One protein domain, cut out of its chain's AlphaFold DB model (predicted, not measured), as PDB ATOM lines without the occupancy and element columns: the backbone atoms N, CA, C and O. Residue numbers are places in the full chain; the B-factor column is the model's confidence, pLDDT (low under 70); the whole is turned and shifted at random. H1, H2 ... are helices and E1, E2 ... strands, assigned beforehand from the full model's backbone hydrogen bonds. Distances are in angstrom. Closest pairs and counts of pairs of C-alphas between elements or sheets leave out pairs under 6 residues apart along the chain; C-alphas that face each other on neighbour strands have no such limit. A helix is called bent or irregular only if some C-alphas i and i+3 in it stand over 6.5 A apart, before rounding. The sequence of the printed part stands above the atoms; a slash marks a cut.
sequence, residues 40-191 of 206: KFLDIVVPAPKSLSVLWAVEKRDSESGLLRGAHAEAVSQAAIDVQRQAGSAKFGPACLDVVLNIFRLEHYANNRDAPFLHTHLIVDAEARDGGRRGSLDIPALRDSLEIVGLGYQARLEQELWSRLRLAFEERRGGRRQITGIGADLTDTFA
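AT A GLANCE: This is residues 40 to 191 of the 206 residues of the protein "TrwC relaxase" of Streptomyces sp. 844.5 (UniProt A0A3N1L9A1). A twisted three-stranded sheet, E1 E3 E2, has helices over one face: the long H2 covers it, short H1 crosses it near one end, and the long H3 packs side by side with H2, toward the E1 edge. The hairpin E4 E5 extends the body at one end of its long axis; the hairpin E6 E7 and short H4 lie toward the other. The printed part has 152 residues with four named helices and seven named strands, in the order E1 H1 H2 E2 E3 E4 E5 H3 E6 E7 H4; the three sheets are antiparallel and the class is mixed. It is compact, with a radius of gyration of the C-alphas of 16.7 A, yet elongated, spanning 50 by 30 by 28 A.

HOW THE PARTS SIT: Inner strand E3, residues 116 to 125, is antiparallel to edge strands E1, residues 41 to 47, with N 44 and O 122 3.0 A apart, and E2, residues 103 to 110, with N 106 and O 121 3.0 A apart. The sheet is twisted, its C-alphas up to 4.3 A off the best plane. H1, residues 50 to 58, and H2, residues 62 to 92, are on its same face; with E1 and E2 they form a split strand-helix-strand unit, two strands running the same way with E3 between them, and a right-handed crossover. H1, 6.5 A high over the sheet, runs across the strands, at 68 degrees to E3 on the local plane. H2, 9.0 A high, lies over E3 and E2. H3, residues 139 to 165, touches H2 at a shallow tilt of 29 degrees, opposite ways; their closest C-alphas, of Ala 75 and Leu 157, are 5.0 A apart. H1, H2 and H3 with the sheet make two layers, helices on one face of a sheet. E4, residues 127 to 130, and E5, residues 133 to 136, form a hairpin, with N 128 and O 135 2.9 A apart. So do E6, residues 169 to 171, and E7, residues 177 to 179, with N 170 and O 178 2.9 A apart. H4, residues 184 to 189, only just touches H1, with 3 pairs of C-alphas within 8 A, the closest Lys 50 and Thr 187 at 5.9 A. Every O i to N i+4 pair is within hydrogen-bond range in H1, H2 and H4; in H3, 21 of 23 are.

IN THESE COORDINATES: E1 begins at C-alpha 41 (15.663, 50.148, -36.154), and E3 is 28.3 A long. H2 measures 44.3 A and H3 36.6 A. H3 is only just irregular, C-alphas 144 and 147 being 6.9 A apart, with a kink of 41 degrees near residue 146. H4 ends at C-alpha 189 (34.291, 29.089, -17.968).

THE WHOLE: The C-alphas farthest apart, of Gly 132 and Asp 185, are 53.1 A apart. The printed part has no cut and no long link. The mean pLDDT of the printed part is 87.9; residues 97, 131 and 174 are under 70.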
ATOM      1  N   LYS A  40      14.656  50.100 -40.213       73.19
ATOM      2  CA  LYS A  40      13.824  51.007 -39.397       73.19
ATOM      3  C   LYS A  40      14.312  51.145 -37.952       73.19
ATOM      4  O   LYS A  40      13.924  52.082 -37.269       73.19
ATOM      5  N   PHE A  41      15.140  50.204 -37.505       78.62
ATOM      6  CA  PHE A  41      15.663  50.148 -36.154       78.62
ATOM      7  C   PHE A  41      17.137  49.747 -36.161       78.62
ATOM      8  O   PHE A  41      17.562  48.929 -36.984       78.62
ATOM      9  N   LEU A  42      17.891  50.311 -35.226       84.94
ATOM     10  CA  LEU A  42      19.246  49.915 -34.877       84.94
ATOM     11  C   LEU A  42      19.198  49.185 -33.532       84.94
ATOM     12  O   LEU A  42      18.703  49.733 -32.554       84.94
ATOM     13  N   ASP A  43      19.718  47.962 -33.487       88.12
ATOM     14  CA  ASP A  43      19.896  47.214 -32.240       88.12
ATOM     15  C   ASP A  43      21.301  47.465 -31.682       88.12
ATOM     16  O   ASP A  43      22.300  47.205 -32.361       88.12
ATOM     17  N   ILE A  44      21.372  47.994 -30.462       90.88
ATOM     18  CA  ILE A  44      22.613  48.189 -29.711       90.88
ATOM     19  C   ILE A  44      22.552  47.295 -28.477       90.88
ATOM     20  O   ILE A  44      21.738  47.519 -27.579       90.88
ATOM     21  N   VAL A  45      23.449  46.312 -28.395       91.94
ATOM     22  CA  VAL A  45      23.555  45.457 -27.211       91.94
ATOM     23  C   VAL A  45      24.485  46.106 -26.196       91.94
ATOM     24  O   VAL A  45      25.645  46.397 -26.491       91.94
ATOM     25  N   VAL A  46      23.989  46.273 -24.974       94.00
ATOM     26  CA  VAL A  46      24.735  46.769 -23.815       94.00
ATOM     27  C   VAL A  46      25.020  45.591 -22.878       94.00
ATOM     28  O   VAL A  46      24.192  45.268 -22.021       94.00
ATOM     29  N   PRO A  47      26.156  44.890 -23.049       93.06
ATOM     30  CA  PRO A  47      26.511  43.768 -22.193       93.06
ATOM     31  C   PRO A  47      27.083  44.243 -20.854       93.06
ATOM     32  O   PRO A  47      27.954  45.113 -20.796       93.06
ATOM     33  N   ALA A  48      26.657  43.615 -19.761       94.00
ATOM     34  CA  ALA A  48      27.372  43.696 -18.497       94.00
ATOM     35  C   ALA A  48      28.764  43.049 -18.595       94.00
ATOM     36  O   ALA A  48      28.951  42.087 -19.351       94.00
ATOM     37  N   PRO A  49      29.740  43.502 -17.781       93.38
ATOM     38  CA  PRO A  49      30.961  42.747 -17.546       93.38
ATOM     39  C   PRO A  49      30.632  41.300 -17.176       93.38
ATOM     40  O   PRO A  49      29.663  41.025 -16.457       93.38
ATOM     41  N   LYS A  50      31.440  40.355 -17.661       91.31
ATOM     42  CA  LYS A  50      31.167  38.937 -17.434       91.31
ATOM     43  C   LYS A  50      31.174  38.599 -15.944       91.31
ATOM     44  O   LYS A  50      30.315  37.843 -15.501       91.31
ATOM     45  N   SER A  51      32.056  39.231 -15.169       94.00
ATOM     46  CA  SER A  51      32.088  39.112 -13.711       94.00
ATOM     47  C   SER A  51      30.764  39.508 -13.057       94.00
ATOM     48  O   SER A  51      30.341  38.850 -12.115       94.00
ATOM     49  N   LEU A  52      30.088  40.547 -13.566       95.44
ATOM     50  CA  LEU A  52      28.780  40.973 -13.064       95.44
ATOM     51  C   LEU A  52      27.697  39.956 -13.425       95.44
ATOM     52  O   LEU A  52      26.896  39.603 -12.568       95.44
ATOM     53  N   SER A  53      27.698  39.449 -14.661       94.25
ATOM     54  CA  SER A  53      26.740  38.421 -15.094       94.25
ATOM     55  C   SER A  53      26.854  37.145 -14.255       94.25
ATOM     56  O   SER A  53      25.845  36.578 -13.849       94.25
ATOM     57  N   VAL A  54      28.085  36.710 -13.974       92.81
ATOM     58  CA  VAL A  54      28.353  35.543 -13.126       92.81
ATOM     59  C   VAL A  54      27.935  35.814 -11.686       92.81
ATOM     60  O   VAL A  54      27.191  35.015 -11.127       92.81
ATOM     61  N   LEU A  55      28.368  36.938 -11.100       94.06
ATOM     62  CA  LEU A  55      28.021  37.306  -9.726       94.06
ATOM     63  C   LEU A  55      26.502  37.366  -9.533       94.06
ATOM     64  O   LEU A  55      25.980  36.801  -8.580       94.06
ATOM     65  N   TRP A  56      25.794  37.987 -10.476       94.75
ATOM     66  CA  TRP A  56      24.338  38.057 -10.475       94.75
ATOM     67  C   TRP A  56      23.674  36.673 -10.504       94.75
ATOM     68  O   TRP A  56      22.710  36.452  -9.776       94.75
ATOM     69  N   ALA A  57      24.189  35.744 -11.314       91.06
ATOM     70  CA  ALA A  57      23.595  34.418 -11.474       91.06
ATOM     71  C   ALA A  57      23.848  33.472 -10.291       91.06
ATOM     72  O   ALA A  57      23.057  32.558 -10.066       91.06
ATOM     73  N   VAL A  58      24.945  33.655  -9.548       90.44
ATOM     74  CA  VAL A  58      25.267  32.818  -8.376       90.44
ATOM     75  C   VAL A  58      24.746  33.395  -7.061       90.44
ATOM     76  O   VAL A  58      24.666  32.665  -6.070       90.44
ATOM     77  N   GLU A  59      24.401  34.685  -7.034       91.94
ATOM     78  CA  GLU A  59      23.839  35.336  -5.854       91.94
ATOM     79  C   GLU A  59      22.445  34.774  -5.543       91.94
ATOM     80  O   GLU A  59      21.539  34.799  -6.372       91.94
ATOM     81  N   LYS A  60      22.276  34.262  -4.321       86.19
ATOM     82  CA  LYS A  60      21.051  33.577  -3.877       86.19
ATOM     83  C   LYS A  60      20.079  34.503  -3.158       86.19
ATOM     84  O   LYS A  60      18.930  34.133  -2.938       86.19
ATOM     85  N   ARG A  61      20.547  35.673  -2.720       91.38
ATOM     86  CA  ARG A  61      19.726  36.677  -2.048       91.38
ATOM     87  C   ARG A  61      19.078  37.564  -3.099       91.38
ATOM     88  O   ARG A  61      19.754  38.356  -3.755       91.38
ATOM     89  N   ASP A  62      17.754  37.488  -3.194       87.62
ATOM     90  CA  ASP A  62      16.966  38.291  -4.137       87.62
ATOM     91  C   ASP A  62      17.217  39.798  -3.995       87.62
ATOM     92  O   ASP A  62      17.226  40.523  -4.990       87.62
ATOM     93  N   SER A  63      17.470  40.279  -2.772       91.06
ATOM     94  CA  SER A  63      17.795  41.683  -2.511       91.06
ATOM     95  C   SER A  63      19.093  42.118  -3.197       91.06
ATOM     96  O   SER A  63      19.115  43.141  -3.875       91.06
ATOM     97  N   GLU A  64      20.166  41.338  -3.070       91.62
ATOM     98  CA  GLU A  64      21.465  41.663  -3.666       91.62
ATOM     99  C   GLU A  64      21.464  41.440  -5.179       91.62
ATOM    100  O   GLU A  64      21.923  42.304  -5.925       91.62
ATOM    101  N   SER A  65      20.840  40.358  -5.652       92.56
ATOM    102  CA  SER A  65      20.610  40.135  -7.083       92.56
ATOM    103  C   SER A  65      19.800  41.282  -7.713       92.56
ATOM    104  O   SER A  65      20.111  41.757  -8.810       92.56
ATOM    105  N   GLY A  66      18.801  41.805  -6.993       93.50
ATOM    106  CA  GLY A  66      18.048  42.999  -7.372       93.50
ATOM    107  C   GLY A  66      18.907  44.264  -7.441       93.50
ATOM    108  O   GLY A  66      18.769  45.038  -8.387       93.50
ATOM    109  N   LEU A  67      19.833  44.463  -6.497       96.81
ATOM    110  CA  LEU A  67      20.762  45.601  -6.511       96.81
ATOM    111  C   LEU A  67      21.733  45.542  -7.698       96.81
ATOM    112  O   LEU A  67      21.960  46.575  -8.333       96.81
ATOM    113  N   LEU A  68      22.250  44.355  -8.034       96.56
ATOM    114  CA  LEU A  68      23.123  44.134  -9.194       96.56
ATOM    115  C   LEU A  68      22.401  44.453 -10.512       96.56
ATOM    116  O   LEU A  68      22.924  45.205 -11.336       96.56
ATOM    117  N   ARG A  69      21.172  43.946 -10.688       95.44
ATOM    118  CA  ARG A  69      20.343  44.275 -11.862       95.44
ATOM    119  C   ARG A  69      19.979  45.751 -11.909       95.44
ATOM    120  O   ARG A  69      20.067  46.360 -12.966       95.44
ATOM    121  N   GLY A  70      19.622  46.340 -10.770       95.44
ATOM    122  CA  GLY A  70      19.300  47.760 -10.682       95.44
ATOM    123  C   GLY A  70      20.477  48.656 -11.074       95.44
ATOM    124  O   GLY A  70      20.276  49.653 -11.759       95.44
ATOM    125  N   ALA A  71      21.705  48.291 -10.695       97.81
ATOM    126  CA  ALA A  71      22.906  49.011 -11.114       97.81
ATOM    127  C   ALA A  71      23.132  48.924 -12.634       97.81
ATOM    128  O   ALA A  71      23.412  49.938 -13.272       97.81
ATOM    129  N   HIS A  72      22.953  47.735 -13.227       97.00
ATOM    130  CA  HIS A  72      22.983  47.567 -14.684       97.00
ATOM    131  C   HIS A  72      21.908  48.415 -15.371       97.00
ATOM    132  O   HIS A  72      22.217  49.154 -16.302       97.00
ATOM    133  N   ALA A  73      20.668  48.368 -14.883       95.69
ATOM    134  CA  ALA A  73      19.551  49.101 -15.461       95.69
ATOM    135  C   ALA A  73      19.771  50.625 -15.445       95.69
ATOM    136  O   ALA A  73      19.431  51.286 -16.427       95.69
ATOM    137  N   GLU A  74      20.366  51.172 -14.383       97.50
ATOM    138  CA  GLU A  74      20.747  52.590 -14.298       97.50
ATOM    139  C   GLU A  74      21.876  52.960 -15.266       97.50
ATOM    140  O   GLU A  74      21.810  53.985 -15.948       97.50
ATOM    141  N   ALA A  75      22.899  52.111 -15.379       97.38
ATOM    142  CA  ALA A  75      23.974  52.312 -16.343       97.38
ATOM    143  C   ALA A  75      23.463  52.254 -17.792       97.38
ATOM    144  O   ALA A  75      23.869  53.062 -18.626       97.38
ATOM    145  N   VAL A  76      22.517  51.360 -18.088       96.56
ATOM    146  CA  VAL A  76      21.835  51.291 -19.388       96.56
ATOM    147  C   VAL A  76      20.994  52.543 -19.649       96.56
ATOM    148  O   VAL A  76      20.997  53.042 -20.774       96.56
ATOM    149  N   SER A  77      20.305  53.089 -18.639       94.75
ATOM    150  CA  SER A  77      19.590  54.369 -18.772       94.75
ATOM    151  C   SER A  77      20.538  55.492 -19.194       94.75
ATOM    152  O   SER A  77      20.218  56.262 -20.097       94.75
ATOM    153  N   GLN A  78      21.724  55.559 -18.580       95.56
ATOM    154  CA  GLN A  78      22.749  56.535 -18.951       95.56
ATOM    155  C   GLN A  78      23.262  56.306 -20.377       95.56
ATOM    156  O   GLN A  78      23.331  57.251 -21.159       95.56
ATOM    157  N   ALA A  79      23.537  55.053 -20.747       95.62
ATOM    158  CA  ALA A  79      23.968  54.705 -22.097       95.62
ATOM    159  C   ALA A  79      22.936  55.121 -23.159       95.62
ATOM    160  O   ALA A  79      23.314  55.655 -24.196       95.62
ATOM    161  N   ALA A  80      21.636  54.942 -22.899       93.31
ATOM    162  CA  ALA A  80      20.574  55.388 -23.801       93.31
ATOM    163  C   ALA A  80      20.560  56.918 -23.988       93.31
ATOM    164  O   ALA A  80      20.395  57.395 -25.111       93.31
ATOM    165  N   ILE A  81      20.788  57.687 -22.916       92.56
ATOM    166  CA  ILE A  81      20.933  59.152 -22.989       92.56
ATOM    167  C   ILE A  81      22.146  59.526 -23.849       92.56
ATOM    168  O   ILE A  81      22.067  60.429 -24.683       92.56
ATOM    169  N   ASP A  82      23.265  58.826 -23.678       92.81
ATOM    170  CA  ASP A  82      24.479  59.113 -24.437       92.81
ATOM    171  C   ASP A  82      24.335  58.708 -25.912       92.81
ATOM    172  O   ASP A  82      24.727  59.482 -26.781       92.81
ATOM    173  N   VAL A  83      23.662  57.594 -26.229       92.00
ATOM    174  CA  VAL A  83      23.263  57.242 -27.607       92.00
ATOM    175  C   VAL A  83      22.444  58.365 -28.238       92.00
ATOM    176  O   VAL A  83      22.722  58.765 -29.367       92.00
ATOM    177  N   GLN A  84      21.464  58.904 -27.514       90.25
ATOM    178  CA  GLN A  84      20.629  59.998 -28.002       90.25
ATOM    179  C   GLN A  84      21.456  61.256 -28.304       90.25
ATOM    180  O   GLN A  84      21.330  61.828 -29.387       90.25
ATOM    181  N   ARG A  85      22.376  61.637 -27.413       89.81
ATOM    182  CA  ARG A  85      23.297  62.767 -27.633       89.81
ATOM    183  C   ARG A  85      24.205  62.562 -28.848       89.81
ATOM    184  O   ARG A  85      24.376  63.482 -29.649       89.81
ATOM    185  N   GLN A  86      24.776  61.366 -28.995       90.25
ATOM    186  CA  GLN A  86      25.662  61.032 -30.114       90.25
ATOM    187  C   GLN A  86      24.905  61.029 -31.445       90.25
ATOM    188  O   GLN A  86      25.371  61.600 -32.427       90.25
ATOM    189  N   ALA A  87      23.695  60.472 -31.463       86.81
ATOM    190  CA  ALA A  87      22.821  60.484 -32.627       86.81
ATOM    191  C   ALA A  87      22.441  61.907 -33.064       86.81
ATOM    192  O   ALA A  87      22.438  62.207 -34.260       86.81
ATOM    193  N   GLY A  88      22.148  62.794 -32.108       84.94
ATOM    194  CA  GLY A  88      21.851  64.196 -32.397       84.94
ATOM    195  C   GLY A  88      23.044  64.944 -32.961       84.94
ATOM    196  O   GLY A  88      22.928  65.591 -34.005       84.94
ATOM    197  N   SER A  89      24.207  64.747 -32.341       84.50
ATOM    198  CA  SER A  89      25.473  65.325 -32.792       84.50
ATOM    199  C   SER A  89      25.826  64.887 -34.213       84.50
ATOM    200  O   SER A  89      26.164  65.724 -35.050       84.50
ATOM    201  N   ALA A  90      25.685  63.592 -34.509       83.19
ATOM    202  CA  ALA A  90      25.942  63.030 -35.828       83.19
ATOM    203  C   ALA A  90      24.972  63.568 -36.891       83.19
ATOM    204  O   ALA A  90      25.383  63.916 -37.995       83.19
ATOM    205  N   LYS A  91      23.677  63.669 -36.565       82.94
ATOM    206  CA  LYS A  91      22.654  64.027 -37.553       82.94
ATOM    207  C   LYS A  91      22.516  65.528 -37.798       82.94
ATOM    208  O   LYS A  91      22.320  65.956 -38.937       82.94
ATOM    209  N   PHE A  92      22.520  66.323 -36.738       82.50
ATOM    210  CA  PHE A  92      22.168  67.744 -36.795       82.50
ATOM    211  C   PHE A  92      23.333  68.663 -36.421       82.50
ATOM    212  O   PHE A  92      23.172  69.884 -36.469       82.50
ATOM    213  N   GLY A  93      24.499  68.088 -36.126       80.75
ATOM    214  CA  GLY A  93      25.711  68.792 -35.735       80.75
ATOM    215  C   GLY A  93      25.908  68.825 -34.214       80.75
ATOM    216  O   GLY A  93      24.958  68.639 -33.455       80.75
ATOM    217  N   PRO A  94      27.133  69.117 -33.746       77.44
ATOM    218  CA  PRO A  94      27.554  68.943 -32.348       77.44
ATOM    219  C   PRO A  94      26.821  69.829 -31.327       77.44
ATOM    220  O   PRO A  94      26.893  69.571 -30.131       77.44
ATOM    221  N   ALA A  95      26.116  70.872 -31.774       75.62
ATOM    222  CA  ALA A  95      25.294  71.719 -30.908       75.62
ATOM    223  C   ALA A  95      23.879  71.152 -30.667       75.62
ATOM    224  O   ALA A  95      23.144  71.680 -29.835       75.62
ATOM    225  N   CYS A  96      23.476  70.102 -31.391       73.44
ATOM    226  CA  CYS A  96      22.147  69.512 -31.280       73.44
ATOM    227  C   CYS A  96      22.133  68.408 -30.215       73.44
ATOM    228  O   CYS A  96      22.440  67.246 -30.489       73.44
ATOM    229  N   LEU A  97      21.782  68.794 -28.987       68.69
ATOM    230  CA  LEU A  97      21.703  67.888 -27.837       68.69
ATOM    231  C   LEU A  97      20.275  67.409 -27.538       68.69
ATOM    232  O   LEU A  97      20.106  66.386 -26.877       68.69
ATOM    233  N   ASP A  98      19.266  68.100 -28.068       70.31
ATOM    234  CA  ASP A  98      17.849  67.885 -27.745       70.31
ATOM    235  C   ASP A  98      17.116  67.056 -28.804       70.31
ATOM    236  O   ASP A  98      15.921  67.239 -29.055       70.31
ATOM    237  N   VAL A  99      17.818  66.115 -29.443       78.56
ATOM    238  CA  VAL A  99      17.128  65.175 -30.326       78.56
ATOM    239  C   VAL A  99      16.243  64.237 -29.536       78.56
ATOM    240  O   VAL A  99      16.629  63.765 -28.474       78.56
ATOM    241  N   VAL A 100      15.086  63.900 -30.087       78.88
ATOM    242  CA  VAL A 100      14.203  62.867 -29.544       78.88
ATOM    243  C   VAL A 100      14.369  61.593 -30.363       78.88
ATOM    244  O   VAL A 100      14.193  61.619 -31.584       78.88
ATOM    245  N   LEU A 101      14.680  60.490 -29.675       81.75
ATOM    246  CA  LEU A 101      14.695  59.132 -30.218       81.75
ATOM    247  C   LEU A 101      13.720  58.246 -29.447       81.75
ATOM    248  O   LEU A 101      13.572  58.373 -28.232       81.75
ATOM    249  N   ASN A 102      13.113  57.287 -30.142       82.56
ATOM    250  CA  ASN A 102      12.423  56.184 -29.482       82.56
ATOM    251  C   ASN A 102      13.427  55.054 -29.253       82.56
ATOM    252  O   ASN A 102      14.000  54.542 -30.214       82.56
ATOM    253  N   ILE A 103      13.644  54.675 -27.991       84.88
ATOM    254  CA  ILE A 103      14.577  53.610 -27.613       84.88
ATOM    255  C   ILE A 103      13.850  52.598 -26.736       84.88
ATOM    256  O   ILE A 103      13.470  52.911 -25.611       84.88
ATOM    257  N   PHE A 104      13.701  51.373 -27.225       84.06
ATOM    258  CA  PHE A 104      13.103  50.276 -26.467       84.06
ATOM    259  C   PHE A 104      14.177  49.463 -25.743       84.06
ATOM    260  O   PHE A 104      15.276  49.306 -26.270       84.06
ATOM    261  N   ARG A 105      13.862  48.942 -24.549       87.94
ATOM    262  CA  ARG A 105      14.822  48.270 -23.660       87.94
ATOM    263  C   ARG A 105      14.395  46.837 -23.372       87.94
ATOM    264  O   ARG A 105      13.462  46.622 -22.606       87.94
ATOM    265  N   LEU A 106      15.105  45.868 -23.936       84.12
ATOM    266  CA  LEU A 106      14.829  44.447 -23.702       84.12
ATOM    267  C   LEU A 106      15.965  43.845 -22.883       84.12
ATOM    268  O   LEU A 106      17.110  43.836 -23.331       84.12
ATOM    269  N   GLU A 107      15.656  43.405 -21.668       87.62
ATOM    270  CA  GLU A 107      16.644  42.896 -20.717       87.62
ATOM    271  C   GLU A 107      16.697  41.373 -20.791       87.62
ATOM    272  O   GLU A 107      15.698  40.690 -20.591       87.62
ATOM    273  N   HIS A 108      17.880  40.828 -21.043       85.75
ATOM    274  CA  HIS A 108      18.116  39.397 -21.154       85.75
ATOM    275  C   HIS A 108      19.208  38.954 -20.175       85.75
ATOM    276  O   HIS A 108      20.086  39.724 -19.778       85.75
ATOM    277  N   TYR A 109      19.159  37.676 -19.801       86.38
ATOM    278  CA  TYR A 109      19.931  37.139 -18.676       86.38
ATOM    279  C   TYR A 109      20.837  35.955 -19.026       86.38
ATOM    280  O   TYR A 109      21.687  35.560 -18.226       86.38
ATOM    281  N   ALA A 110      20.670  35.389 -20.216       81.62
ATOM    282  CA  ALA A 110      21.418  34.241 -20.697       81.62
ATOM    283  C   ALA A 110      21.864  34.474 -22.141       81.62
ATOM    284  O   ALA A 110      21.244  35.237 -22.883       81.62
ATOM    285  N   ASN A 111      22.961  33.831 -22.532       78.56
ATOM    286  CA  ASN A 111      23.350  33.750 -23.935       78.56
ATOM    287  C   ASN A 111      22.718  32.515 -24.602       78.56
ATOM    288  O   ASN A 111      22.039  31.721 -23.959       78.56
ATOM    289  N   ASN A 112      22.997  32.309 -25.890       73.88
ATOM    290  CA  ASN A 112      22.447  31.193 -26.677       73.88
ATOM    291  C   ASN A 112      22.964  29.797 -26.263       73.88
ATOM    292  O   ASN A 112      22.693  28.816 -26.953       73.88
ATOM    293  N   ARG A 113      23.772  29.709 -25.202       80.12
ATOM    294  CA  ARG A 113      24.292  28.472 -24.605       80.12
ATOM    295  C   ARG A 113      23.898  28.354 -23.127       80.12
ATOM    296  O   ARG A 113      24.581  27.666 -22.376       80.12
ATOM    297  N   ASP A 114      22.863  29.081 -22.707       78.38
ATOM    298  CA  ASP A 114      22.351  29.119 -21.333       78.38
ATOM    299  C   ASP A 114      23.380  29.578 -20.279       78.38
ATOM    300  O   ASP A 114      23.190  29.384 -19.078       78.38
ATOM    301  N   ALA A 115      24.474  30.230 -20.698       85.62
ATOM    302  CA  ALA A 115      25.463  30.777 -19.775       85.62
ATOM    303  C   ALA A 115      25.032  32.169 -19.274       85.62
ATOM    304  O   ALA A 115      24.495  32.955 -20.066       85.62
ATOM    305  N   PRO A 116      25.335  32.534 -18.007       89.75
ATOM    306  CA  PRO A 116      24.972  33.829 -17.436       89.75
ATOM    307  C   PRO A 116      25.439  34.998 -18.296       89.75
ATOM    308  O   PRO A 116      26.642  35.191 -18.491       89.75
ATOM    309  N   PHE A 117      24.512  35.794 -18.810       90.31
ATOM    310  CA  PHE A 117      24.830  36.916 -19.683       90.31
ATOM    311  C   PHE A 117      23.785  38.013 -19.513       90.31
ATOM    312  O   PHE A 117      22.785  38.058 -20.228       90.31
ATOM    313  N   LEU A 118      24.034  38.894 -18.547       91.38
ATOM    314  CA  LEU A 118      23.201  40.061 -18.304       91.38
ATOM    315  C   LEU A 118      23.489  41.094 -19.398       91.38
ATOM    316  O   LEU A 118      24.606  41.607 -19.505       91.38
ATOM    317  N   HIS A 119      22.502  41.366 -20.241       92.94
ATOM    318  CA  HIS A 119      22.618  42.342 -21.315       92.94
ATOM    319  C   HIS A 119      21.278  42.998 -21.602       92.94
ATOM    320  O   HIS A 119      20.224  42.392 -21.419       92.94
ATOM    321  N   THR A 120      21.329  44.229 -22.099       92.88
ATOM    322  CA  THR A 120      20.135  44.937 -22.559       92.88
ATOM    323  C   THR A 120      20.256  45.273 -24.036       92.88
ATOM    324  O   THR A 120      21.262  45.841 -24.456       92.88
ATOM    325  N   HIS A 121      19.227  44.959 -24.817       91.31
ATOM    326  CA  HIS A 121      19.060  45.486 -26.165       91.31
ATOM    327  C   HIS A 121      18.416  46.867 -26.097       91.31
ATOM    328  O   HIS A 121      17.321  47.023 -25.549       91.31
ATOM    329  N   LEU A 122      19.092  47.857 -26.670       90.56
ATOM    330  CA  LEU A 122      18.540  49.167 -26.975       90.56
ATOM    331  C   LEU A 122      18.106  49.166 -28.440       90.56
ATOM    332  O   LEU A 122      18.932  49.316 -29.339       90.56
ATOM    333  N   ILE A 123      16.807  48.990 -28.681       88.06
ATOM    334  CA  ILE A 123      16.237  49.050 -30.028       88.06
ATOM    335  C   ILE A 123      15.903  50.508 -30.330       88.06
ATOM    336  O   ILE A 123      14.921  51.046 -29.820       88.06
ATOM    337  N   VAL A 124      16.742  51.151 -31.130       85.56
ATOM    338  CA  VAL A 124      16.666  52.576 -31.455       85.56
ATOM    339  C   VAL A 124      15.939  52.761 -32.780       85.56
ATOM    340  O   VAL A 124      16.329  52.177 -33.788       85.56
ATOM    341  N   ASP A 125      14.893  53.578 -32.793       81.00
ATOM    342  CA  ASP A 125      14.229  54.027 -34.020       81.00
ATOM    343  C   ASP A 125      15.199  54.823 -34.904       81.00
ATOM    344  O   ASP A 125      15.904  55.715 -34.433       81.00
ATOM    345  N   ALA A 126      15.238  54.497 -36.196       78.38
ATOM    346  CA  ALA A 126      16.134  55.116 -37.165       78.38
ATOM    347  C   ALA A 126      15.719  56.540 -37.584       78.38
ATOM    348  O   ALA A 126      16.289  57.073 -38.535       78.38
ATOM    349  N   GLU A 127      14.761  57.171 -36.901       81.44
ATOM    350  CA  GLU A 127      14.361  58.563 -37.105       81.44
ATOM    351  C   GLU A 127      14.741  59.452 -35.909       81.44
ATOM    352  O   GLU A 127      14.321  59.220 -34.778       81.44
ATOM    353  N   ALA A 128      15.486  60.527 -36.179       80.12
ATOM    354  CA  ALA A 128      15.799  61.573 -35.209       80.12
ATOM    355  C   ALA A 128      14.948  62.825 -35.434       80.12
ATOM    356  O   ALA A 128      14.663  63.207 -36.578       80.12
ATOM    357  N   ARG A 129      14.571  63.489 -34.336       79.69
ATOM    358  CA  ARG A 129      13.724  64.693 -34.345       79.69
ATOM    359  C   ARG A 129      14.335  65.813 -33.514       79.69
ATOM    360  O   ARG A 129      14.699  65.560 -32.378       79.69
ATOM    361  N   ASP A 130      14.376  67.028 -34.054       80.62
ATOM    362  CA  ASP A 130      14.928  68.234 -33.411       80.62
ATOM    363  C   ASP A 130      14.033  69.442 -33.720       80.62
ATOM    364  O   ASP A 130      14.024  69.917 -34.857       80.62
ATOM    365  N   GLY A 131      13.223  69.902 -32.760       67.81
ATOM    366  CA  GLY A 131      12.509  71.188 -32.850       67.81
ATOM    367  C   GLY A 131      11.686  71.441 -34.129       67.81
ATOM    368  O   GLY A 131      11.511  72.588 -34.527       67.81
ATOM    369  N   GLY A 132      11.208  70.387 -34.808       70.25
ATOM    370  CA  GLY A 132      10.481  70.465 -36.088       70.25
ATOM    371  C   GLY A 132      11.222  69.872 -37.295       70.25
ATOM    372  O   GLY A 132      10.600  69.578 -38.316       70.25
ATOM    373  N   ARG A 133      12.523  69.608 -37.174       75.50
ATOM    374  CA  ARG A 133      13.329  68.866 -38.151       75.50
ATOM    375  C   ARG A 133      13.185  67.369 -37.896       75.50
ATOM    376  O   ARG A 133      13.149  66.929 -36.749       75.50
ATOM    377  N   ARG A 134      13.113  66.581 -38.969       80.50
ATOM    378  CA  ARG A 134      13.155  65.113 -38.922       80.50
ATOM    379  C   ARG A 134      14.163  64.598 -39.931       80.50
ATOM    380  O   ARG A 134      14.337  65.201 -40.990       80.50
ATOM    381  N   GLY A 135      14.795  63.477 -39.628       77.00
ATOM    382  CA  GLY A 135      15.638  62.794 -40.596       77.00
ATOM    383  C   GLY A 135      16.073  61.421 -40.120       77.00
ATOM    384  O   GLY A 135      16.027  61.123 -38.930       77.00
ATOM    385  N   SER A 136      16.523  60.603 -41.066       82.50
ATOM    386  CA  SER A 136      17.133  59.313 -40.754       82.50
ATOM    387  C   SER A 136      18.390  59.488 -39.901       82.50
ATOM    388  O   SER A 136      19.155  60.432 -40.129       82.50
ATOM    389  N   LEU A 137      18.614  58.576 -38.957       82.00
ATOM    390  CA  LEU A 137      19.856  58.481 -38.201       82.00
ATOM    391  C   LEU A 137      21.054  58.316 -39.136       82.00
ATOM    392  O   LEU A 137      21.009  57.555 -40.105       82.00
ATOM    393  N   ASP A 138      22.148  58.991 -38.795       86.00
ATOM    394  CA  ASP A 138      23.460  58.672 -39.349       86.00
ATOM    395  C   ASP A 138      24.028  57.462 -38.589       86.00
ATOM    396  O   ASP A 138      24.687  57.590 -37.559       86.00
ATOM    397  N   ILE A 139      23.659  56.261 -39.047       84.44
ATOM    398  CA  ILE A 139      24.034  55.001 -38.391       84.44
ATOM    399  C   ILE A 139      25.558  54.786 -38.382       84.44
ATOM    400  O   ILE A 139      26.058  54.378 -37.334       84.44
ATOM    401  N   PRO A 140      26.308  55.010 -39.484       86.50
ATOM    402  CA  PRO A 140      27.766  54.915 -39.455       86.50
ATOM    403  C   PRO A 140      28.401  55.829 -38.403       86.50
ATOM    404  O   PRO A 140      29.110  55.327 -37.538       86.50
ATOM    405  N   ALA A 141      28.061  57.122 -38.394       86.50
ATOM    406  CA  ALA A 141      28.627  58.054 -37.421       86.50
ATOM    407  C   ALA A 141      28.241  57.695 -35.976       86.50
ATOM    408  O   ALA A 141      29.064  57.772 -35.067       86.50
ATOM    409  N   LEU A 142      27.003  57.235 -35.749       87.06
ATOM    410  CA  LEU A 142      26.592  56.747 -34.433       87.06
ATOM    411  C   LEU A 142      27.394  55.510 -34.006       87.06
ATOM    412  O   LEU A 142      27.762  55.412 -32.837       87.06
ATOM    413  N   ARG A 143      27.668  54.574 -34.927       86.31
ATOM    414  CA  ARG A 143      28.473  53.370 -34.657       86.31
ATOM    415  C   ARG A 143      29.895  53.720 -34.235       86.31
ATOM    416  O   ARG A 143      30.379  53.106 -33.286       86.31
ATOM    417  N   ASP A 144      30.502  54.716 -34.871       89.06
ATOM    418  CA  ASP A 144      31.837  55.206 -34.514       89.06
ATOM    419  C   ASP A 144      31.867  55.787 -33.087       89.06
ATOM    420  O   ASP A 144      32.844  55.624 -32.360       89.06
ATOM    421  N   SER A 145      30.758  56.379 -32.628       89.00
ATOM    422  CA  SER A 145      30.622  56.896 -31.260       89.00
ATOM    423  C   SER A 145      30.256  55.846 -30.201       89.00
ATOM    424  O   SER A 145      30.276  56.161 -29.006       89.00
ATOM    425  N   LEU A 146      29.901  54.607 -30.575       90.44
ATOM    426  CA  LEU A 146      29.438  53.611 -29.596       90.44
ATOM    427  C   LEU A 146      30.527  53.232 -28.594       90.44
ATOM    428  O   LEU A 146      30.208  52.943 -27.446       90.44
ATOM    429  N   GLU A 147      31.800  53.275 -28.973       89.25
ATOM    430  CA  GLU A 147      32.899  53.024 -28.036       89.25
ATOM    431  C   GLU A 147      32.850  53.974 -26.829       89.25
ATOM    432  O   GLU A 147      32.907  53.536 -25.678       89.25
ATOM    433  N   ILE A 148      32.632  55.267 -27.083       91.44
ATOM    434  CA  ILE A 148      32.518  56.302 -26.048       91.44
ATOM    435  C   ILE A 148      31.289  56.052 -25.165       91.44
ATOM    436  O   ILE A 148      31.366  56.182 -23.943       91.44
ATOM    437  N   VAL A 149      30.167  55.638 -25.761       93.75
ATOM    438  CA  VAL A 149      28.964  55.234 -25.011       93.75
ATOM    439  C   VAL A 149      29.271  54.043 -24.095       93.75
ATOM    440  O   VAL A 149      28.852  54.033 -22.938       93.75
ATOM    441  N   GLY A 150      30.030  53.059 -24.579       93.25
ATOM    442  CA  GLY A 150      30.454  51.896 -23.799       93.25
ATOM    443  C   GLY A 150      31.326  52.272 -22.597       93.25
ATOM    444  O   GLY A 150      31.135  51.731 -21.506       93.25
ATOM    445  N   LEU A 151      32.229  53.242 -22.760       93.25
ATOM    446  CA  LEU A 151      33.028  53.791 -21.659       93.25
ATOM    447  C   LEU A 151      32.156  54.511 -20.619       93.25
ATOM    448  O   LEU A 151      32.326  54.294 -19.418       93.25
ATOM    449  N   GLY A 152      31.193  55.323 -21.067       95.62
ATOM    450  CA  GLY A 152      30.230  55.990 -20.184       95.62
ATOM    451  C   GLY A 152      29.370  54.997 -19.397       95.62
ATOM    452  O   GLY A 152      29.209  55.134 -18.181       95.62
ATOM    453  N   TYR A 153      28.894  53.944 -20.067       96.62
ATOM    454  CA  TYR A 153      28.195  52.822 -19.439       96.62
ATOM    455  C   TYR A 153      29.049  52.161 -18.351       96.62
ATOM    456  O   TYR A 153      28.580  51.996 -17.225       96.62
ATOM    457  N   GLN A 154      30.304  51.821 -18.664       95.81
ATOM    458  CA  GLN A 154      31.218  51.189 -17.714       95.81
ATOM    459  C   GLN A 154      31.437  52.083 -16.485       95.81
ATOM    460  O   GLN A 154      31.280  51.622 -15.357       95.81
ATOM    461  N   ALA A 155      31.719  53.373 -16.685       96.38
ATOM    462  CA  ALA A 155      31.928  54.317 -15.588       96.38
ATOM    463  C   ALA A 155      30.687  54.458 -14.691       96.38
ATOM    464  O   ALA A 155      30.795  54.405 -13.462       96.38
ATOM    465  N   ARG A 156      29.491  54.583 -15.288       98.06
ATOM    466  CA  ARG A 156      28.237  54.656 -14.525       98.06
ATOM    467  C   ARG A 156      27.973  53.362 -13.759       98.06
ATOM    468  O   ARG A 156      27.571  53.421 -12.600       98.06
ATOM    469  N   LEU A 157      28.222  52.206 -14.372       98.12
ATOM    470  CA  LEU A 157      28.051  50.909 -13.722       98.12
ATOM    471  C   LEU A 157      28.947  50.770 -12.485       98.12
ATOM    472  O   LEU A 157      28.476  50.337 -11.434       98.12
ATOM    473  N   GLU A 158      30.216  51.166 -12.591       97.56
ATOM    474  CA  GLU A 158      31.160  51.158 -11.466       97.56
ATOM    475  C   GLU A 158      30.678  52.054 -10.322       97.56
ATOM    476  O   GLU A 158      30.676  51.634  -9.164       97.56
ATOM    477  N   GLN A 159      30.192  53.256 -10.639       98.19
ATOM    478  CA  GLN A 159      29.631  54.174  -9.648       98.19
ATOM    479  C   GLN A 159      28.404  53.580  -8.934       98.19
ATOM    480  O   GLN A 159      28.299  53.647  -7.704       98.19
ATOM    481  N   GLU A 160      27.471  52.984  -9.680       98.38
ATOM    482  CA  GLU A 160      26.262  52.370  -9.119       98.38
ATOM    483  C   GLU A 160      26.606  51.182  -8.213       98.38
ATOM    484  O   GLU A 160      26.111  51.085  -7.090       98.38
ATOM    485  N   LEU A 161      27.504  50.298  -8.649       98.00
ATOM    486  CA  LEU A 161      27.896  49.124  -7.868       98.00
ATOM    487  C   LEU A 161      28.736  49.488  -6.642       98.00
ATOM    488  O   LEU A 161      28.551  48.896  -5.574       98.00
ATOM    489  N   TRP A 162      29.602  50.495  -6.748       97.69
ATOM    490  CA  TRP A 162      30.326  51.018  -5.595       97.69
ATOM    491  C   TRP A 162      29.375  51.632  -4.565       97.69
ATOM    492  O   TRP A 162      29.484  51.348  -3.372       97.69
ATOM    493  N   SER A 163      28.422  52.456  -5.001       97.69
ATOM    494  CA  SER A 163      27.504  53.143  -4.087       97.69
ATOM    495  C   SER A 163      26.533  52.191  -3.381       97.69
ATOM    496  O   SER A 163      26.267  52.378  -2.194       97.69
ATOM    497  N   ARG A 164      26.049  51.153  -4.076       96.81
ATOM    498  CA  ARG A 164      25.060  50.195  -3.549       96.81
ATOM    499  C   ARG A 164      25.685  49.046  -2.763       96.81
ATOM    500  O   ARG A 164      25.125  48.630  -1.755       96.81
ATOM    501  N   LEU A 165      26.807  48.511  -3.248       95.81
ATOM    502  CA  LEU A 165      27.362  47.226  -2.799       95.81
ATOM    503  C   LEU A 165      28.855  47.289  -2.449       95.81
ATOM    504  O   LEU A 165      29.414  46.283  -2.025       95.81
ATOM    505  N   ARG A 166      29.511  48.449  -2.612       97.38
ATOM    506  CA  ARG A 166      30.962  48.628  -2.389       97.38
ATOM    507  C   ARG A 166      31.828  47.679  -3.221       97.38
ATOM    508  O   ARG A 166      32.939  47.337  -2.825       97.38
ATOM    509  N   LEU A 167      31.335  47.278  -4.393       97.19
ATOM    510  CA  LEU A 167      32.097  46.448  -5.318       97.19
ATOM    511  C   LEU A 167      33.123  47.304  -6.057       97.19
ATOM    512  O   LEU A 167      32.776  48.303  -6.686       97.19
ATOM    513  N   ALA A 168      34.386  46.903  -5.956       96.12
ATOM    514  CA  ALA A 168      35.494  47.514  -6.674       96.12
ATOM    515  C   ALA A 168      35.694  46.854  -8.043       96.12
ATOM    516  O   ALA A 168      35.228  45.737  -8.288       96.12
ATOM    517  N   PHE A 169      36.402  47.560  -8.918       95.44
ATOM    518  CA  PHE A 169      36.723  47.111 -10.263       95.44
ATOM    519  C   PHE A 169      38.225  47.149 -10.509       95.44
ATOM    520  O   PHE A 169      38.929  48.047 -10.046       95.44
ATOM    521  N   GLU A 170      38.690  46.194 -11.301       93.62
ATOM    522  CA  GLU A 170      40.068  46.071 -11.756       93.62
ATOM    523  C   GLU A 170      40.108  45.887 -13.271       93.62
ATOM    524  O   GLU A 170      39.181  45.349 -13.884       93.62
ATOM    525  N   GLU A 171      41.194  46.335 -13.887       88.81
ATOM    526  CA  GLU A 171      41.412  46.122 -15.310       88.81
ATOM    527  C   GLU A 171      41.814  44.668 -15.583       88.81
ATOM    528  O   GLU A 171      42.605  44.065 -14.853       88.81
ATOM    529  N   ARG A 172      41.255  44.087 -16.646       82.25
ATOM    530  CA  ARG A 172      41.607  42.755 -17.144       82.25
ATOM    531  C   ARG A 172      42.101  42.857 -18.583       82.25
ATOM    532  O   ARG A 172      41.929  43.871 -19.256       82.25
ATOM    533  N   ARG A 173      42.712  41.771 -19.063       71.38
ATOM    534  CA  ARG A 173      43.234  41.662 -20.432       71.38
ATOM    535  C   ARG A 173      42.182  42.123 -21.455       71.38
ATOM    536  O   ARG A 173      41.048  41.650 -21.426       71.38
ATOM    537  N   GLY A 174      42.572  43.028 -22.356       65.81
ATOM    538  CA  GLY A 174      41.677  43.615 -23.365       65.81
ATOM    539  C   GLY A 174      40.928  44.875 -22.911       65.81
ATOM    540  O   GLY A 174      39.860  45.162 -23.446       65.81
ATOM    541  N   GLY A 175      41.434  45.588 -21.894       72.25
ATOM    542  CA  GLY A 175      40.949  46.912 -21.468       72.25
ATOM    543  C   GLY A 175      39.583  46.919 -20.772       72.25
ATOM    544  O   GLY A 175      39.075  47.966 -20.382       72.25
ATOM    545  N   ARG A 176      38.955  45.750 -20.598       75.44
ATOM    546  CA  ARG A 176      37.659  45.628 -19.923       75.44
ATOM    547  C   ARG A 176      37.862  45.538 -18.421       75.44
ATOM    548  O   ARG A 176      38.618  44.696 -17.938       75.44
ATOM    549  N   ARG A 177      37.113  46.345 -17.678       91.00
ATOM    550  CA  ARG A 177      37.131  46.331 -16.216       91.00
ATOM    551  C   ARG A 177      36.140  45.293 -15.687       91.00
ATOM    552  O   ARG A 177      35.007  45.200 -16.159       91.00
ATOM    553  N   GLN A 178      36.586  44.470 -14.743       93.81
ATOM    554  CA  GLN A 178      35.795  43.421 -14.090       93.81
ATOM    555  C   GLN A 178      35.728  43.689 -12.585       93.81
ATOM    556  O   GLN A 178      36.561  44.408 -12.041       93.81
ATOM    557  N   ILE A 179      34.747  43.093 -11.911       95.31
ATOM    558  CA  ILE A 179      34.602  43.180 -10.454       95.31
ATOM    559  C   ILE A 179      35.794  42.483  -9.792       95.31
ATOM    560  O   ILE A 179      36.067  41.310 -10.069       95.31
ATOM    561  N   THR A 180      36.477  43.193  -8.898       94.50
ATOM    562  CA  THR A 180      37.599  42.667  -8.118       94.50
ATOM    563  C   THR A 180      37.164  41.455  -7.295       94.50
ATOM    564  O   THR A 180      36.102  41.452  -6.674       94.50
ATOM    565  N   GLY A 181      37.999  40.414  -7.276       90.38
ATOM    566  CA  GLY A 181      37.730  39.174  -6.537       90.38
ATOM    567  C   GLY A 181      36.944  38.114  -7.317       90.38
ATOM    568  O   GLY A 181      36.849  36.980  -6.851       90.38
ATOM    569  N   ILE A 182      36.443  38.420  -8.520       90.38
ATOM    570  CA  ILE A 182      35.884  37.413  -9.434       90.38
ATOM    571  C   ILE A 182      36.993  36.915 -10.374       90.38
ATOM    572  O   ILE A 182      37.498  37.658 -11.216       90.38
ATOM    573  N   GLY A 183      37.409  35.657 -10.204       83.69
ATOM    574  CA  GLY A 183      38.540  35.061 -10.928       83.69
ATOM    575  C   GLY A 183      38.334  34.966 -12.446       83.69
ATOM    576  O   GLY A 183      37.208  34.775 -12.905       83.69
ATOM    577  N   ALA A 184      39.432  35.056 -13.215       82.56
ATOM    578  CA  ALA A 184      39.396  34.921 -14.681       82.56
ATOM    579  C   ALA A 184      38.878  33.543 -15.093       82.56
ATOM    580  O   ALA A 184      37.991  33.458 -15.929       82.56
ATOM    581  N   ASP A 185      39.347  32.486 -14.427       83.75
ATOM    582  CA  ASP A 185      38.931  31.109 -14.698       83.75
ATOM    583  C   ASP A 185      37.406  30.951 -14.638       83.75
ATOM    584  O   ASP A 185      36.797  30.279 -15.471       83.75
ATOM    585  N   LEU A 186      36.766  31.628 -13.677       83.62
ATOM    586  CA  LEU A 186      35.318  31.608 -13.527       83.62
ATOM    587  C   LEU A 186      34.625  32.379 -14.657       83.62
ATOM    588  O   LEU A 186      33.638  31.899 -15.208       83.62
ATOM    589  N   THR A 187      35.122  33.562 -15.028       84.44
ATOM    590  CA  THR A 187      34.546  34.312 -16.154       84.44
ATOM    591  C   THR A 187      34.752  33.601 -17.489       84.44
ATOM    592  O   THR A 187      33.833  33.602 -18.308       84.44
ATOM    593  N   ASP A 188      35.903  32.956 -17.674       83.31
ATOM    594  CA  ASP A 188      36.309  32.247 -18.888       83.31
ATOM    595  C   ASP A 188      35.503  30.960 -19.074       83.31
ATOM    596  O   ASP A 188      35.033  30.690 -20.178       83.31
ATOM    597  N   THR A 189      35.209  30.246 -17.979       82.94
ATOM    598  CA  THR A 189      34.291  29.089 -17.968       82.94
ATOM    599  C   THR A 189      32.944  29.421 -18.619       82.94
ATOM    600  O   THR A 189      32.345  28.583 -19.290       82.94
ATOM    601  N   PHE A 190      32.467  30.655 -18.454       79.50
ATOM    602  CA  PHE A 190      31.191  31.101 -19.006       79.50
ATOM    603  C   PHE A 190      31.338  32.009 -20.239       79.50
ATOM    604  O   PHE A 190      30.323  32.492 -20.743       79.50
ATOM    605  N   ALA A 191      32.553  32.308 -20.710       71.88
ATOM    606  CA  ALA A 191      32.799  33.304 -21.762       71.88
ATOM    607  C   ALA A 191      32.312  32.865 -23.156       71.88
ATOM    608  O   ALA A 191      32.094  33.700 -24.038       71.88
TER     609      ALA A 191